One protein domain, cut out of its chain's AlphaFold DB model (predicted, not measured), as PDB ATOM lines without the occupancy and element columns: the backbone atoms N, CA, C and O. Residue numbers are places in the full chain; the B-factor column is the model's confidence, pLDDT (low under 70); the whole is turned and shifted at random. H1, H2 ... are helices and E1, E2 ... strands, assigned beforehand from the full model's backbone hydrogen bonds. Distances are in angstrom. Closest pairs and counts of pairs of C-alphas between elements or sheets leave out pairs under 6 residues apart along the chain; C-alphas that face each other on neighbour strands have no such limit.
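AT A GLANCE: This is residues 14 to 85 and 99 to 133 of the 307 residues of an uncharacterized protein of Succinatimonas hippei (strain DSM 22608 / JCM 16073 / KCTC 15190 / YIT 12066) (UniProt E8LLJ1). A small body of crossed helices has H2 in its middle, and a long ribbon of two antiparallel strands, E1 and E2, runs from it to one end of the longest axis. H4 packs across H2, H3 meets H4 at a corner, and H5 and H6 make another corner at the opposite end of that axis. The 107 printed residues have six named helices and two named strands, in the order H1 H2 H3 H4 E1 E2 H5 H6, a mixed class. The whole is compact, with a radius of gyration of the C-alphas of 14.0 A, and its outline is elongated, 48 by 27 by 23 A.

HOW THE PARTS SIT: H1, residues 14 to 17, only just touches H2, residues 24 to 38, with 3 pairs of C-alphas within 8 A, Leu 15 and Val 26 closest at 6.0 A. H4, residues 61 to 73, touches H2 about perpendicular at 79 degrees; the closest C-alphas, of Ser 25 and Ser 67, are 4.4 A apart. H3, residues 46 to 57, touches H4, with C-alphas 54 and 61 closest at 5.4 A. E1, residues 77 to 85, and E2, residues 99 to 108, are antiparallel at 159 degrees, with N 78 and O 107 2.8 A apart, within hydrogen-bond range. H5, residues 110 to 118, touches H6, residues 126 to 131, with C-alphas 110 and 126 closest at 5.0 A. Every O i to N i+4 pair is within range in H2, H4, H5 and H6, and 6 of 8 in H3; H1 is too short for one.

IN THESE COORDINATES: H1 begins at C-alpha 14 (43.486, 53.508, 24.004). H2 is 21.7 A long, E1 25.2 A and E2 29.0 A. H6 ends at C-alpha 131 (47.310, 63.195, 34.767).

THE WHOLE: Residues 86 to 98 are not printed, and C-alphas 85 and 99 are 6.2 A apart across this cut. No link printed whole is long. Mean pLDDT of the printed part is 75.8; residues 35 to 43 and 47 to 59 are among those under 70.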
ATOM      1  N   VAL A  14      42.833  54.670  23.384       64.81
ATOM      2  CA  VAL A  14      43.486  53.508  24.004       64.81
ATOM      3  C   VAL A  14      42.528  52.588  24.776       64.81
ATOM      4  O   VAL A  14      42.814  51.404  24.928       64.81
ATOM      5  N   LEU A  15      41.383  53.090  25.248       71.38
ATOM      6  CA  LEU A  15      40.403  52.294  25.995       71.38
ATOM      7  C   LEU A  15      39.546  51.399  25.093       71.38
ATOM      8  O   LEU A  15      38.923  50.470  25.606       71.38
ATOM      9  N   THR A  16      39.545  51.603  23.771       74.69
ATOM     10  CA  THR A  16      38.895  50.663  22.839       74.69
ATOM     11  C   THR A  16      39.580  49.305  22.815       74.69
ATOM     12  O   THR A  16      39.011  48.354  22.308       74.69
ATOM     13  N   ALA A  17      40.794  49.183  23.357       76.81
ATOM     14  CA  ALA A  17      41.427  47.884  23.542       76.81
ATOM     15  C   ALA A  17      40.714  47.026  24.606       76.81
ATOM     16  O   ALA A  17      40.871  45.811  24.605       76.81
ATOM     17  N   LEU A  18      39.937  47.646  25.506       80.06
ATOM     18  CA  LEU A  18      39.301  46.979  26.649       80.06
ATOM     19  C   LEU A  18      37.858  46.535  26.378       80.06
ATOM     20  O   LEU A  18      37.292  45.773  27.161       80.06
ATOM     21  N   PHE A  19      37.250  47.024  25.297       80.75
ATOM     22  CA  PHE A  19      35.860  46.758  24.944       80.75
ATOM     23  C   PHE A  19      35.729  46.517  23.433       80.75
ATOM     24  O   PHE A  19      36.547  47.016  22.667       80.75
ATOM     25  N   PRO A  20      34.695  45.794  22.969       69.12
ATOM     26  CA  PRO A  20      34.387  45.700  21.543       69.12
ATOM     27  C   PRO A  20      34.213  47.085  20.897       69.12
ATOM     28  O   PRO A  20      33.769  48.026  21.560       69.12
ATOM     29  N   GLN A  21      34.531  47.194  19.600       53.00
ATOM     30  CA  GLN A  21      34.204  48.373  18.785       53.00
ATOM     31  C   GLN A  21      32.697  48.683  18.934       53.00
ATOM     32  O   GLN A  21      31.891  47.755  18.995       53.00
ATOM     33  N   ASP A  22      32.339  49.964  19.058       58.66
ATOM     34  CA  ASP A  22      30.972  50.476  19.300       58.66
ATOM     35  C   ASP A  22      30.367  50.246  20.703       58.66
ATOM     36  O   ASP A  22      29.146  50.250  20.881       58.66
ATOM     37  N   ASN A  23      31.194  50.095  21.744       73.88
ATOM     38  CA  ASN A  23      30.702  49.959  23.117       73.88
ATOM     39  C   ASN A  23      30.666  51.296  23.896       73.88
ATOM     40  O   ASN A  23      31.702  51.904  24.180       73.88
ATOM     41  N   ASN A  24      29.471  51.689  24.353       80.75
ATOM     42  CA  ASN A  24      29.228  52.842  25.235       80.75
ATOM     43  C   ASN A  24      30.045  52.817  26.545       80.75
ATOM     44  O   ASN A  24      30.298  53.869  27.138       80.75
ATOM     45  N   SER A  25      30.518  51.646  26.984       84.31
ATOM     46  CA  SER A  25      31.449  51.497  28.106       84.31
ATOM     47  C   SER A  25      32.763  52.246  27.911       84.31
ATOM     48  O   SER A  25      33.318  52.729  28.896       84.31
ATOM     49  N   VAL A  26      33.243  52.407  26.672       77.00
ATOM     50  CA  VAL A  26      34.451  53.200  26.383       77.00
ATOM     51  C   VAL A  26      34.204  54.674  26.704       77.00
ATOM     52  O   VAL A  26      35.017  55.302  27.389       77.00
ATOM     53  N   LEU A  27      33.065  55.221  26.262       74.94
ATOM     54  CA  LEU A  27      32.670  56.602  26.558       74.94
ATOM     55  C   LEU A  27      32.487  56.811  28.061       74.94
ATOM     56  O   LEU A  27      33.034  57.758  28.625       74.94
ATOM     57  N   LEU A  28      31.760  55.906  28.721       81.56
ATOM     58  CA  LEU A  28      31.513  56.002  30.154       81.56
ATOM     59  C   LEU A  28      32.811  55.897  30.968       81.56
ATOM     60  O   LEU A  28      33.014  56.696  31.878       81.56
ATOM     61  N   LEU A  29      33.713  54.966  30.638       83.06
ATOM     62  CA  LEU A  29      34.998  54.836  31.330       83.06
ATOM     63  C   LEU A  29      35.870  56.076  31.128       83.06
ATOM     64  O   LEU A  29      36.503  56.538  32.075       83.06
ATOM     65  N   SER A  30      35.865  56.645  29.924       76.25
ATOM     66  CA  SER A  30      36.607  57.873  29.647       76.25
ATOM     67  C   SER A  30      36.066  59.061  30.450       76.25
ATOM     68  O   SER A  30      36.838  59.799  31.063       76.25
ATOM     69  N   ALA A  31      34.740  59.196  30.537       75.50
ATOM     70  CA  ALA A  31      34.086  60.211  31.357       75.50
ATOM     71  C   ALA A  31      34.341  60.010  32.864       75.50
ATOM     72  O   ALA A  31      34.542  60.984  33.587       75.50
ATOM     73  N   LEU A  32      34.390  58.763  33.345       78.19
ATOM     74  CA  LEU A  32      34.736  58.449  34.735       78.19
ATOM     75  C   LEU A  32      36.204  58.769  35.052       78.19
ATOM     76  O   LEU A  32      36.480  59.335  36.107       78.19
ATOM     77  N   LEU A  33      37.142  58.438  34.158       76.75
ATOM     78  CA  LEU A  33      38.568  58.763  34.312       76.75
ATOM     79  C   LEU A  33      38.788  60.262  34.419       76.75
ATOM     80  O   LEU A  33      39.510  60.726  35.299       76.75
ATOM     81  N   TYR A  34      38.105  61.000  33.555       71.44
ATOM     82  CA  TYR A  34      38.101  62.444  33.581       71.44
ATOM     83  C   TYR A  34      37.475  63.007  34.865       71.44
ATOM     84  O   TYR A  34      38.084  63.815  35.556       71.44
ATOM     85  N   TRP A  35      36.299  62.528  35.274       68.38
ATOM     86  CA  TRP A  35      35.685  62.950  36.536       68.38
ATOM     87  C   TRP A  35      36.627  62.718  37.730       68.38
ATOM     88  O   TRP A  35      36.786  63.585  38.592       68.38
ATOM     89  N   CYS A  36      37.262  61.546  37.780       67.62
ATOM     90  CA  CYS A  36      38.121  61.131  38.882       67.62
ATOM     91  C   CYS A  36      39.503  61.806  38.916       67.62
ATOM     92  O   CYS A  36      40.169  61.721  39.951       67.62
ATOM     93  N   SER A  37      39.962  62.436  37.832       63.25
ATOM     94  CA  SER A  37      41.212  63.215  37.825       63.25
ATOM     95  C   SER A  37      41.019  64.613  38.410       63.25
ATOM     96  O   SER A  37      41.902  65.120  39.104       63.25
ATOM     97  N   ARG A  38      39.841  65.201  38.182       57.03
ATOM     98  CA  ARG A  38      39.527  66.608  38.460       57.03
ATOM     99  C   ARG A  38      39.358  66.940  39.935       57.03
ATOM    100  O   ARG A  38      39.591  68.081  40.331       57.03
ATOM    101  N   PHE A  39      39.000  65.968  40.772       56.09
ATOM    102  CA  PHE A  39      38.894  66.197  42.208       56.09
ATOM    103  C   PHE A  39      39.746  65.248  43.029       56.09
ATOM    104  O   PHE A  39      39.732  64.023  42.888       56.09
ATOM    105  N   ARG A  40      40.416  65.833  44.019       50.53
ATOM    106  CA  ARG A  40      41.094  65.086  45.070       50.53
ATOM    107  C   ARG A  40      40.029  64.331  45.879       50.53
ATOM    108  O   ARG A  40      39.338  64.932  46.692       50.53
ATOM    109  N   ASN A  41      39.920  63.020  45.645       55.41
ATOM    110  CA  ASN A  41      38.966  62.085  46.269       55.41
ATOM    111  C   ASN A  41      37.534  62.071  45.692       55.41
ATOM    112  O   ASN A  41      36.608  61.689  46.406       55.41
ATOM    113  N   SER A  42      37.310  62.442  44.425       63.88
ATOM    114  CA  SER A  42      35.994  62.204  43.803       63.88
ATOM    115  C   SER A  42      35.703  60.717  43.658       63.88
ATOM    116  O   SER A  42      36.443  60.001  42.981       63.88
ATOM    117  N   SER A  43      34.564  60.301  44.203       68.31
ATOM    118  CA  SER A  43      33.965  58.998  43.944       68.31
ATOM    119  C   SER A  43      32.680  59.165  43.141       68.31
ATOM    120  O   SER A  43      31.878  60.065  43.399       68.31
ATOM    121  N   PHE A  44      32.465  58.280  42.175       73.56
ATOM    122  CA  PHE A  44      31.210  58.225  41.447       73.56
ATOM    123  C   PHE A  44      30.138  57.561  42.313       73.56
ATOM    124  O   PHE A  44      30.371  56.510  42.903       73.56
ATOM    125  N   ASN A  45      28.951  58.149  42.376       77.50
ATOM    126  CA  ASN A  45      27.809  57.593  43.072       77.50
ATOM    127  C   ASN A  45      26.694  57.357  42.063       77.50
ATOM    128  O   ASN A  45      26.189  58.292  41.445       77.50
ATOM    129  N   GLU A  46      26.313  56.096  41.894       70.69
ATOM    130  CA  GLU A  46      25.353  55.711  40.862       70.69
ATOM    131  C   GLU A  46      24.006  56.418  41.045       70.69
ATOM    132  O   GLU A  46      23.420  56.909  40.087       70.69
ATOM    133  N   ARG A  47      23.528  56.556  42.284       66.38
ATOM    134  CA  ARG A  47      22.227  57.173  42.555       66.38
ATOM    135  C   ARG A  47      22.194  58.654  42.182       66.38
ATOM    136  O   ARG A  47      21.161  59.124  41.711       66.38
ATOM    137  N   THR A  48      23.269  59.391  42.443       64.12
ATOM    138  CA  THR A  48      23.300  60.848  42.252       64.12
ATOM    139  C   THR A  48      23.818  61.255  40.879       64.12
ATOM    140  O   THR A  48      23.370  62.267  40.350       64.12
ATOM    141  N   HIS A  49      24.735  60.489  40.285       68.88
ATOM    142  CA  HIS A  49      25.453  60.913  39.079       68.88
ATOM    143  C   HIS A  49      24.952  60.244  37.794       68.88
ATOM    144  O   HIS A  49      25.234  60.746  36.710       68.88
ATOM    145  N   ILE A  50      24.179  59.151  37.862       69.81
ATOM    146  CA  ILE A  50      23.799  58.412  36.646       69.81
ATOM    147  C   ILE A  50      22.950  59.228  35.668       69.81
ATOM    148  O   ILE A  50      23.162  59.144  34.463       69.81
ATOM    149  N   GLY A  51      22.031  60.054  36.177       59.69
ATOM    150  CA  GLY A  51      21.220  60.940  35.339       59.69
ATOM    151  C   GLY A  51      22.068  62.009  34.649       59.69
ATOM    152  O   GLY A  51      21.845  62.305  33.480       59.69
ATOM    153  N   GLN A  52      23.091  62.524  35.337       60.72
ATOM    154  CA  GLN A  52      24.024  63.496  34.764       60.72
ATOM    155  C   GLN A  52      24.833  62.860  33.629       60.72
ATOM    156  O   GLN A  52      24.921  63.426  32.546       60.72
ATOM    157  N   PHE A  53      25.357  61.649  33.833       66.00
ATOM    158  CA  PHE A  53      26.078  60.919  32.786       66.00
ATOM    159  C   PHE A  53      25.180  60.530  31.604       66.00
ATOM    160  O   PHE A  53      25.636  60.592  30.470       66.00
ATOM    161  N   ALA A  54      23.916  60.171  31.838       63.25
ATOM    162  CA  ALA A  54      22.957  59.878  30.771       63.25
ATOM    163  C   ALA A  54      22.760  61.095  29.849       63.25
ATOM    164  O   ALA A  54      22.918  60.995  28.634       63.25
ATOM    165  N   VAL A  55      22.526  62.270  30.440       55.81
ATOM    166  CA  VAL A  55      22.396  63.533  29.698       55.81
ATOM    167  C   VAL A  55      23.699  63.886  28.971       55.81
ATOM    168  O   VAL A  55      23.676  64.153  27.775       55.81
ATOM    169  N   HIS A  56      24.840  63.837  29.665       60.50
ATOM    170  CA  HIS A  56      26.141  64.239  29.117       60.50
ATOM    171  C   HIS A  56      26.763  63.252  28.132       60.50
ATOM    172  O   HIS A  56      27.742  63.586  27.479       60.50
ATOM    173  N   LEU A  57      26.283  62.020  28.050       64.25
ATOM    174  CA  LEU A  57      26.751  61.070  27.042       64.25
ATOM    175  C   LEU A  57      25.719  60.882  25.931       64.25
ATOM    176  O   LEU A  57      25.974  60.127  24.999       64.25
ATOM    177  N   ASN A  58      24.576  61.575  26.014       62.25
ATOM    178  CA  ASN A  58      23.425  61.375  25.141       62.25
ATOM    179  C   ASN A  58      22.999  59.892  25.084       62.25
ATOM    180  O   ASN A  58      22.746  59.330  24.020       62.25
ATOM    181  N   LEU A  59      22.961  59.252  26.257       67.56
ATOM    182  CA  LEU A  59      22.606  57.847  26.453       67.56
ATOM    183  C   LEU A  59      21.418  57.736  27.412       67.56
ATOM    184  O   LEU A  59      21.228  58.566  28.297       67.56
ATOM    185  N   SER A  60      20.633  56.670  27.289       80.00
ATOM    186  CA  SER A  60      19.597  56.352  28.270       80.00
ATOM    187  C   SER A  60      20.219  55.920  29.605       80.00
ATOM    188  O   SER A  60      21.341  55.408  29.663       80.00
ATOM    189  N   ILE A  61      19.476  56.072  30.705       77.06
ATOM    190  CA  ILE A  61      19.926  55.622  32.032       77.06
ATOM    191  C   ILE A  61      20.235  54.117  32.014       77.06
ATOM    192  O   ILE A  61      21.209  53.676  32.622       77.06
ATOM    193  N   GLU A  62      19.444  53.324  31.294       87.50
ATOM    194  CA  GLU A  62      19.642  51.883  31.112       87.50
ATOM    195  C   GLU A  62      20.954  51.590  30.378       87.50
ATOM    196  O   GLU A  62      21.698  50.700  30.795       87.50
ATOM    197  N   GLN A  63      21.278  52.368  29.340       83.62
ATOM    198  CA  GLN A  63      22.546  52.253  28.617       83.62
ATOM    199  C   GLN A  63      23.741  52.591  29.519       83.62
ATOM    200  O   GLN A  63      24.748  51.880  29.476       83.62
ATOM    201  N   ILE A  64      23.629  53.606  30.386       77.75
ATOM    202  CA  ILE A  64      24.671  53.925  31.376       77.75
ATOM    203  C   ILE A  64      24.821  52.799  32.405       77.75
ATOM    204  O   ILE A  64      25.945  52.379  32.677       77.75
ATOM    205  N   LYS A  65      23.718  52.262  32.950       87.56
ATOM    206  CA  LYS A  65      23.756  51.134  33.905       87.56
ATOM    207  C   LYS A  65      24.411  49.899  33.302       87.56
ATOM    208  O   LYS A  65      25.247  49.268  33.945       87.56
ATOM    209  N   HIS A  66      24.037  49.561  32.071       90.94
ATOM    210  CA  HIS A  66      24.640  48.450  31.349       90.94
ATOM    211  C   HIS A  66      26.144  48.676  31.161       90.94
ATOM    212  O   HIS A  66      26.946  47.832  31.556       90.94
ATOM    213  N   SER A  67      26.525  49.857  30.673       89.44
ATOM    214  CA  SER A  67      27.925  50.227  30.454       89.44
ATOM    215  C   SER A  67      28.749  50.173  31.745       89.44
ATOM    216  O   SER A  67      29.881  49.690  31.734       89.44
ATOM    217  N   LEU A  68      28.175  50.623  32.868       88.56
ATOM    218  CA  LEU A  68      28.801  50.577  34.189       88.56
ATOM    219  C   LEU A  68      29.023  49.136  34.657       88.56
ATOM    220  O   LEU A  68      30.084  48.829  35.196       88.56
ATOM    221  N   ASN A  69      28.055  48.247  34.432       91.00
ATOM    222  CA  ASN A  69      28.200  46.830  34.759       91.00
ATOM    223  C   ASN A  69      29.327  46.174  33.956       91.00
ATOM    224  O   ASN A  69      30.114  45.429  34.534       91.00
ATOM    225  N   GLU A  70      29.460  46.480  32.663       91.56
ATOM    226  CA  GLU A  70      30.587  45.992  31.857       91.56
ATOM    227  C   GLU A  70      31.933  46.529  32.371       91.56
ATOM    228  O   GLU A  70      32.883  45.763  32.512       91.56
ATOM    229  N   ILE A  71      32.013  47.813  32.746       90.44
ATOM    230  CA  ILE A  71      33.230  48.391  33.346       90.44
ATOM    231  C   ILE A  71      33.581  47.689  34.666       90.44
ATOM    232  O   ILE A  71      34.750  47.394  34.915       90.44
ATOM    233  N   LYS A  72      32.591  47.381  35.516       90.12
ATOM    234  CA  LYS A  72      32.820  46.671  36.786       90.12
ATOM    235  C   LYS A  72      33.417  45.278  36.574       90.12
ATOM    236  O   LYS A  72      34.271  44.877  37.362       90.12
ATOM    237  N   LYS A  73      33.047  44.570  35.498       92.38
ATOM    238  CA  LYS A  73      33.625  43.253  35.162       92.38
ATOM    239  C   LYS A  73      35.131  43.307  34.887       92.38
ATOM    240  O   LYS A  73      35.804  42.300  35.079       92.38
ATOM    241  N   LEU A  74      35.670  44.466  34.495       90.12
ATOM    242  CA  LEU A  74      37.114  44.655  34.312       90.12
ATOM    243  C   LEU A  74      37.895  44.663  35.638       90.12
ATOM    244  O   LEU A  74      39.122  44.694  35.620       90.12
ATOM    245  N   ASN A  75      37.217  44.662  36.792       91.81
ATOM    246  CA  ASN A  75      37.820  44.710  38.128       91.81
ATOM    247  C   ASN A  75      38.712  45.944  38.388       91.81
ATOM    248  O   ASN A  75      39.532  45.939  39.306       91.81
ATOM    249  N   ILE A  76      38.523  47.026  37.624       90.31
ATOM    250  CA  ILE A  76      39.252  48.301  37.763       90.31
ATOM    251  C   ILE A  76      38.534  49.325  38.658       90.31
ATOM    252  O   ILE A  76      39.012  50.449  38.795       90.31
ATOM    253  N   ILE A  77      37.391  48.963  39.245       89.94
ATOM    254  CA  ILE A  77      36.584  49.826  40.113       89.94
ATOM    255  C   ILE A  77      36.614  49.276  41.540       89.94
ATOM    256  O   ILE A  77      36.251  48.124  41.765       89.94
ATOM    257  N   ASP A  78      37.019  50.102  42.500       88.12
ATOM    258  CA  ASP A  78      36.933  49.798  43.926       88.12
ATOM    259  C   ASP A  78      35.623  50.392  44.489       88.12
ATOM    260  O   ASP A  78      35.368  51.595  44.364       88.12
ATOM    261  N   GLU A  79      34.777  49.551  45.096       87.06
ATOM    262  CA  GLU A  79      33.498  49.963  45.695       87.06
ATOM    263  C   GLU A  79      33.648  50.253  47.196       87.06
ATOM    264  O   GLU A  79      34.153  49.428  47.958       87.06
ATOM    265  N   LYS A  80      33.149  51.406  47.647       84.38
ATOM    266  CA  LYS A  80      33.025  51.774  49.061       84.38
ATOM    267  C   LYS A  80      31.551  51.976  49.400       84.38
ATOM    268  O   LYS A  80      30.866  52.762  48.753       84.38
ATOM    269  N   ARG A  81      31.065  51.273  50.422       82.56
ATOM    270  CA  ARG A  81      29.679  51.365  50.902       82.56
ATOM    271  C   ARG A  81      29.634  52.190  52.178       82.56
ATOM    272  O   ARG A  81      30.376  51.917  53.118       82.56
ATOM    273  N   GLU A  82      28.767  53.189  52.206       81.88
ATOM    274  CA  GLU A  82      28.530  54.051  53.362       81.88
ATOM    275  C   GLU A  82      27.040  54.043  53.704       81.88
ATOM    276  O   GLU A  82      26.190  54.115  52.820       81.88
ATOM    277  N   LEU A  83      26.703  53.952  54.989       76.44
ATOM    278  CA  LEU A  83      25.320  54.058  55.448       76.44
ATOM    279  C   LEU A  83      25.063  55.500  55.879       76.44
ATOM    280  O   LEU A  83      25.710  56.007  56.793       76.44
ATOM    281  N   ILE A  84      24.117  56.161  55.216       69.19
ATOM    282  CA  ILE A  84      23.682  57.509  55.569       69.19
ATOM    283  C   ILE A  84      22.377  57.397  56.345       69.19
ATOM    284  O   ILE A  84      21.325  57.054  55.796       69.19
ATOM    285  N   GLU A  85      22.438  57.737  57.627       66.94
ATOM    286  CA  GLU A  85      21.249  57.953  58.438       66.94
ATOM    287  C   GLU A  85      20.752  59.379  58.232       66.94
ATOM    288  O   GLU A  85      21.406  60.352  58.603       66.94
ATOM    289  N   LYS A  99      15.289  56.584  58.093       59.78
ATOM    290  CA  LYS A  99      15.614  56.009  56.785       59.78
ATOM    291  C   LYS A  99      17.131  55.879  56.688       59.78
ATOM    292  O   LYS A  99      17.815  56.864  56.409       59.78
ATOM    293  N   ILE A 100      17.633  54.669  56.919       63.72
ATOM    294  CA  ILE A 100      19.005  54.290  56.579       63.72
ATOM    295  C   ILE A 100      19.060  54.138  55.059       63.72
ATOM    296  O   ILE A 100      18.275  53.392  54.471       63.72
ATOM    297  N   LYS A 101      19.941  54.891  54.405       69.56
ATOM    298  CA  LYS A 101      20.172  54.800  52.961       69.56
ATOM    299  C   LYS A 101      21.594  54.321  52.721       69.56
ATOM    300  O   LYS A 101      22.533  54.920  53.233       69.56
ATOM    301  N   GLU A 102      21.743  53.271  51.925       70.56
ATOM    302  CA  GLU A 102      23.054  52.833  51.452       70.56
ATOM    303  C   GLU A 102      23.542  53.771  50.340       70.56
ATOM    304  O   GLU A 102      22.797  54.130  49.422       70.56
ATOM    305  N   ASN A 103      24.795  54.192  50.461       74.56
ATOM    306  CA  ASN A 103      25.496  55.075  49.553       74.56
ATOM    307  C   ASN A 103      26.694  54.313  48.981       74.56
ATOM    308  O   ASN A 103      27.614  53.959  49.717       74.56
ATOM    309  N   ILE A 104      26.670  54.020  47.679       77.44
ATOM    310  CA  ILE A 104      27.726  53.257  47.004       77.44
ATOM    311  C   ILE A 104      28.609  54.239  46.238       77.44
ATOM    312  O   ILE A 104      28.142  54.936  45.338       77.44
ATOM    313  N   LEU A 105      29.881  54.293  46.616       80.12
ATOM    314  CA  LEU A 105      30.908  55.145  46.039       80.12
ATOM    315  C   LEU A 105      31.890  54.284  45.239       80.12
ATOM    316  O   LEU A 105      32.507  53.369  45.777       80.12
ATOM    317  N   LEU A 106      32.034  54.579  43.955       81.69
ATOM    318  CA  LEU A 106      32.887  53.868  43.010       81.69
ATOM    319  C   LEU A 106      34.139  54.700  42.721       81.69
ATOM    320  O   LEU A 106      34.035  55.882  42.388       81.69
ATOM    321  N   ASN A 107      35.315  54.086  42.832       83.50
ATOM    322  CA  ASN A 107      36.602  54.727  42.554       83.50
ATOM    323  C   ASN A 107      37.395  53.938  41.518       83.50
ATOM    324  O   ASN A 107      37.434  52.712  41.570       83.50
ATOM    325  N   ILE A 108      38.079  54.633  40.612       86.19
ATOM    326  CA  ILE A 108      38.955  53.979  39.638       86.19
ATOM    327  C   ILE A 108      40.269  53.573  40.302       86.19
ATOM    328  O   ILE A 108      40.993  54.397  40.867       86.19
ATOM    329  N   ASN A 109      40.620  52.300  40.154       89.12
ATOM    330  CA  ASN A 109      41.915  51.769  40.530       89.12
ATOM    331  C   ASN A 109      42.906  51.917  39.367       89.12
ATOM    332  O   ASN A 109      43.058  51.032  38.524       89.12
ATOM    333  N   TYR A 110      43.616  53.046  39.337       86.56
ATOM    334  CA  TYR A 110      44.572  53.364  38.270       86.56
ATOM    335  C   TYR A 110      45.729  52.360  38.140       86.56
ATOM    336  O   TYR A 110      46.302  52.244  37.060       86.56
ATOM    337  N   LYS A 111      46.080  51.629  39.211       89.12
ATOM    338  CA  LYS A 111      47.099  50.567  39.142       89.12
ATOM    339  C   LYS A 111      46.579  49.379  38.339       89.12
ATOM    340  O   LYS A 111      47.200  49.014  37.348       89.12
ATOM    341  N   LYS A 112      45.399  48.865  38.703       92.25
ATOM    342  CA  LYS A 112      44.748  47.764  37.975       92.25
ATOM    343  C   LYS A 112      44.452  48.139  36.520       92.25
ATOM    344  O   LYS A 112      44.649  47.320  35.633       92.25
ATOM    345  N   LEU A 113      44.030  49.380  36.255       88.94
ATOM    346  CA  LEU A 113      43.813  49.859  34.884       88.94
ATOM    347  C   LEU A 113      45.117  49.904  34.070       88.94
ATOM    348  O   LEU A 113      45.127  49.488  32.917       88.94
ATOM    349  N   SER A 114      46.211  50.386  34.665       86.38
ATOM    350  CA  SER A 114      47.538  50.406  34.032       86.38
ATOM    351  C   SER A 114      48.022  48.991  33.693       86.38
ATOM    352  O   SER A 114      48.458  48.744  32.571       86.38
ATOM    353  N   GLU A 115      47.872  48.041  34.621       91.62
ATOM    354  CA  GLU A 115      48.196  46.623  34.405       91.62
ATOM    355  C   GLU A 115      47.335  45.992  33.298       91.62
ATOM    356  O   GLU A 115      47.854  45.261  32.452       91.62
ATOM    357  N   LEU A 116      46.038  46.317  33.259       91.19
ATOM    358  CA  LEU A 116      45.105  45.821  32.248       91.19
ATOM    359  C   LEU A 116      45.396  46.382  30.847       91.19
ATOM    360  O   LEU A 116      45.329  45.653  29.864       91.19
ATOM    361  N   LEU A 117      45.743  47.664  30.724       82.12
ATOM    362  CA  LEU A 117      46.146  48.244  29.438       82.12
ATOM    363  C   LEU A 117      47.469  47.649  28.946       82.12
ATOM    364  O   LEU A 117      47.621  47.359  27.758       82.12
ATOM    365  N   LYS A 118      48.394  47.371  29.869       85.75
ATOM    366  CA  LYS A 118      49.669  46.731  29.549       85.75
ATOM    367  C   LYS A 118      49.494  45.326  28.973       85.75
ATOM    368  O   LYS A 118      50.229  44.970  28.055       85.75
ATOM    369  N   SER A 119      48.508  44.548  29.436       89.75
ATOM    370  CA  SER A 119      48.202  43.236  28.836       89.75
ATOM    371  C   SER A 119      47.653  43.329  27.406       89.75
ATOM    372  O   SER A 119      47.689  42.339  26.679       89.75
ATOM    373  N   HIS A 120      47.222  44.520  26.980       81.12
ATOM    374  CA  HIS A 120      46.787  44.837  25.617       81.12
ATOM    375  C   HIS A 120      47.857  45.605  24.815       81.12
ATOM    376  O   HIS A 120      47.533  46.267  23.833       81.12
ATOM    377  N   ASN A 121      49.135  45.516  25.208       80.75
ATOM    378  CA  ASN A 121      50.276  46.198  24.573       80.75
ATOM    379  C   ASN A 121      50.223  47.737  24.618       80.75
ATOM    380  O   ASN A 121      50.825  48.405  23.776       80.75
ATOM    381  N   ILE A 122      49.540  48.315  25.610       77.25
ATOM    382  CA  ILE A 122      49.477  49.765  25.829       77.25
ATOM    383  C   ILE A 122      50.194  50.095  27.145       77.25
ATOM    384  O   ILE A 122      49.649  49.897  28.230       77.25
ATOM    385  N   ASP A 123      51.427  50.601  27.058       80.56
ATOM    386  CA  ASP A 123      52.259  50.888  28.235       80.56
ATOM    387  C   ASP A 123      52.048  52.323  28.747       80.56
ATOM    388  O   ASP A 123      52.766  53.259  28.393       80.56
ATOM    389  N   LEU A 124      51.017  52.504  29.576       76.50
ATOM    390  CA  LEU A 124      50.713  53.768  30.250       76.50
ATOM    391  C   LEU A 124      50.778  53.584  31.764       76.50
ATOM    392  O   LEU A 124      50.056  52.769  32.338       76.50
ATOM    393  N   SER A 125      51.612  54.381  32.437       79.50
ATOM    394  CA  SER A 125      51.722  54.321  33.898       79.50
ATOM    395  C   SER A 125      50.454  54.836  34.591       79.50
ATOM    396  O   SER A 125      49.802  55.765  34.113       79.50
ATOM    397  N   ALA A 126      50.153  54.320  35.788       79.56
ATOM    398  CA  ALA A 126      49.052  54.817  36.622       79.56
ATOM    399  C   ALA A 126      49.138  56.332  36.902       79.56
ATOM    400  O   ALA A 126      48.115  57.002  37.033       79.56
ATOM    401  N   LYS A 127      50.360  56.886  36.980       76.00
ATOM    402  CA  LYS A 127      50.575  58.330  37.135       76.00
ATOM    403  C   LYS A 127      50.157  59.075  35.871       76.00
ATOM    404  O   LYS A 127      49.437  60.058  36.000       76.00
ATOM    405  N   VAL A 128      50.571  58.594  34.695       70.44
ATOM    406  CA  VAL A 128      50.161  59.166  33.406       70.44
ATOM    407  C   VAL A 128      48.650  59.088  33.278       70.44
ATOM    408  O   VAL A 128      48.058  60.141  33.192       70.44
ATOM    409  N   LEU A 129      48.013  57.925  33.437       68.81
ATOM    410  CA  LEU A 129      46.547  57.781  33.346       68.81
ATOM    411  C   LEU A 129      45.772  58.745  34.257       68.81
ATOM    412  O   LEU A 129      44.706  59.228  33.889       68.81
ATOM    413  N   LYS A 130      46.322  59.047  35.437       70.62
ATOM    414  CA  LYS A 130      45.750  60.015  36.374       70.62
ATOM    415  C   LYS A 130      45.910  61.478  35.922       70.62
ATOM    416  O   LYS A 130      45.047  62.280  36.250       70.62
ATOM    417  N   HIS A 131      46.993  61.823  35.217       63.31
ATOM    418  CA  HIS A 131      47.310  63.195  34.767       63.31
ATOM    419  C   HIS A 131      46.939  63.458  33.298       63.31
ATOM    420  O   HIS A 131      46.657  64.583  32.934       63.31
ATOM    421  N   SER A 132      46.881  62.443  32.436       51.34
ATOM    422  CA  SER A 132      46.425  62.563  31.044       51.34
ATOM    423  C   SER A 132      44.922  62.827  30.949       51.34
ATOM    424  O   SER A 132      44.409  63.136  29.883       51.34
ATOM    425  N   ALA A 133      44.216  62.714  32.073       49.97
ATOM    426  CA  ALA A 133      42.852  63.178  32.253       49.97
ATOM    427  C   ALA A 133      42.765  64.658  32.688       49.97
ATOM    428  O   ALA A 133      41.675  65.128  32.991       49.97
TER     429      ALA A 133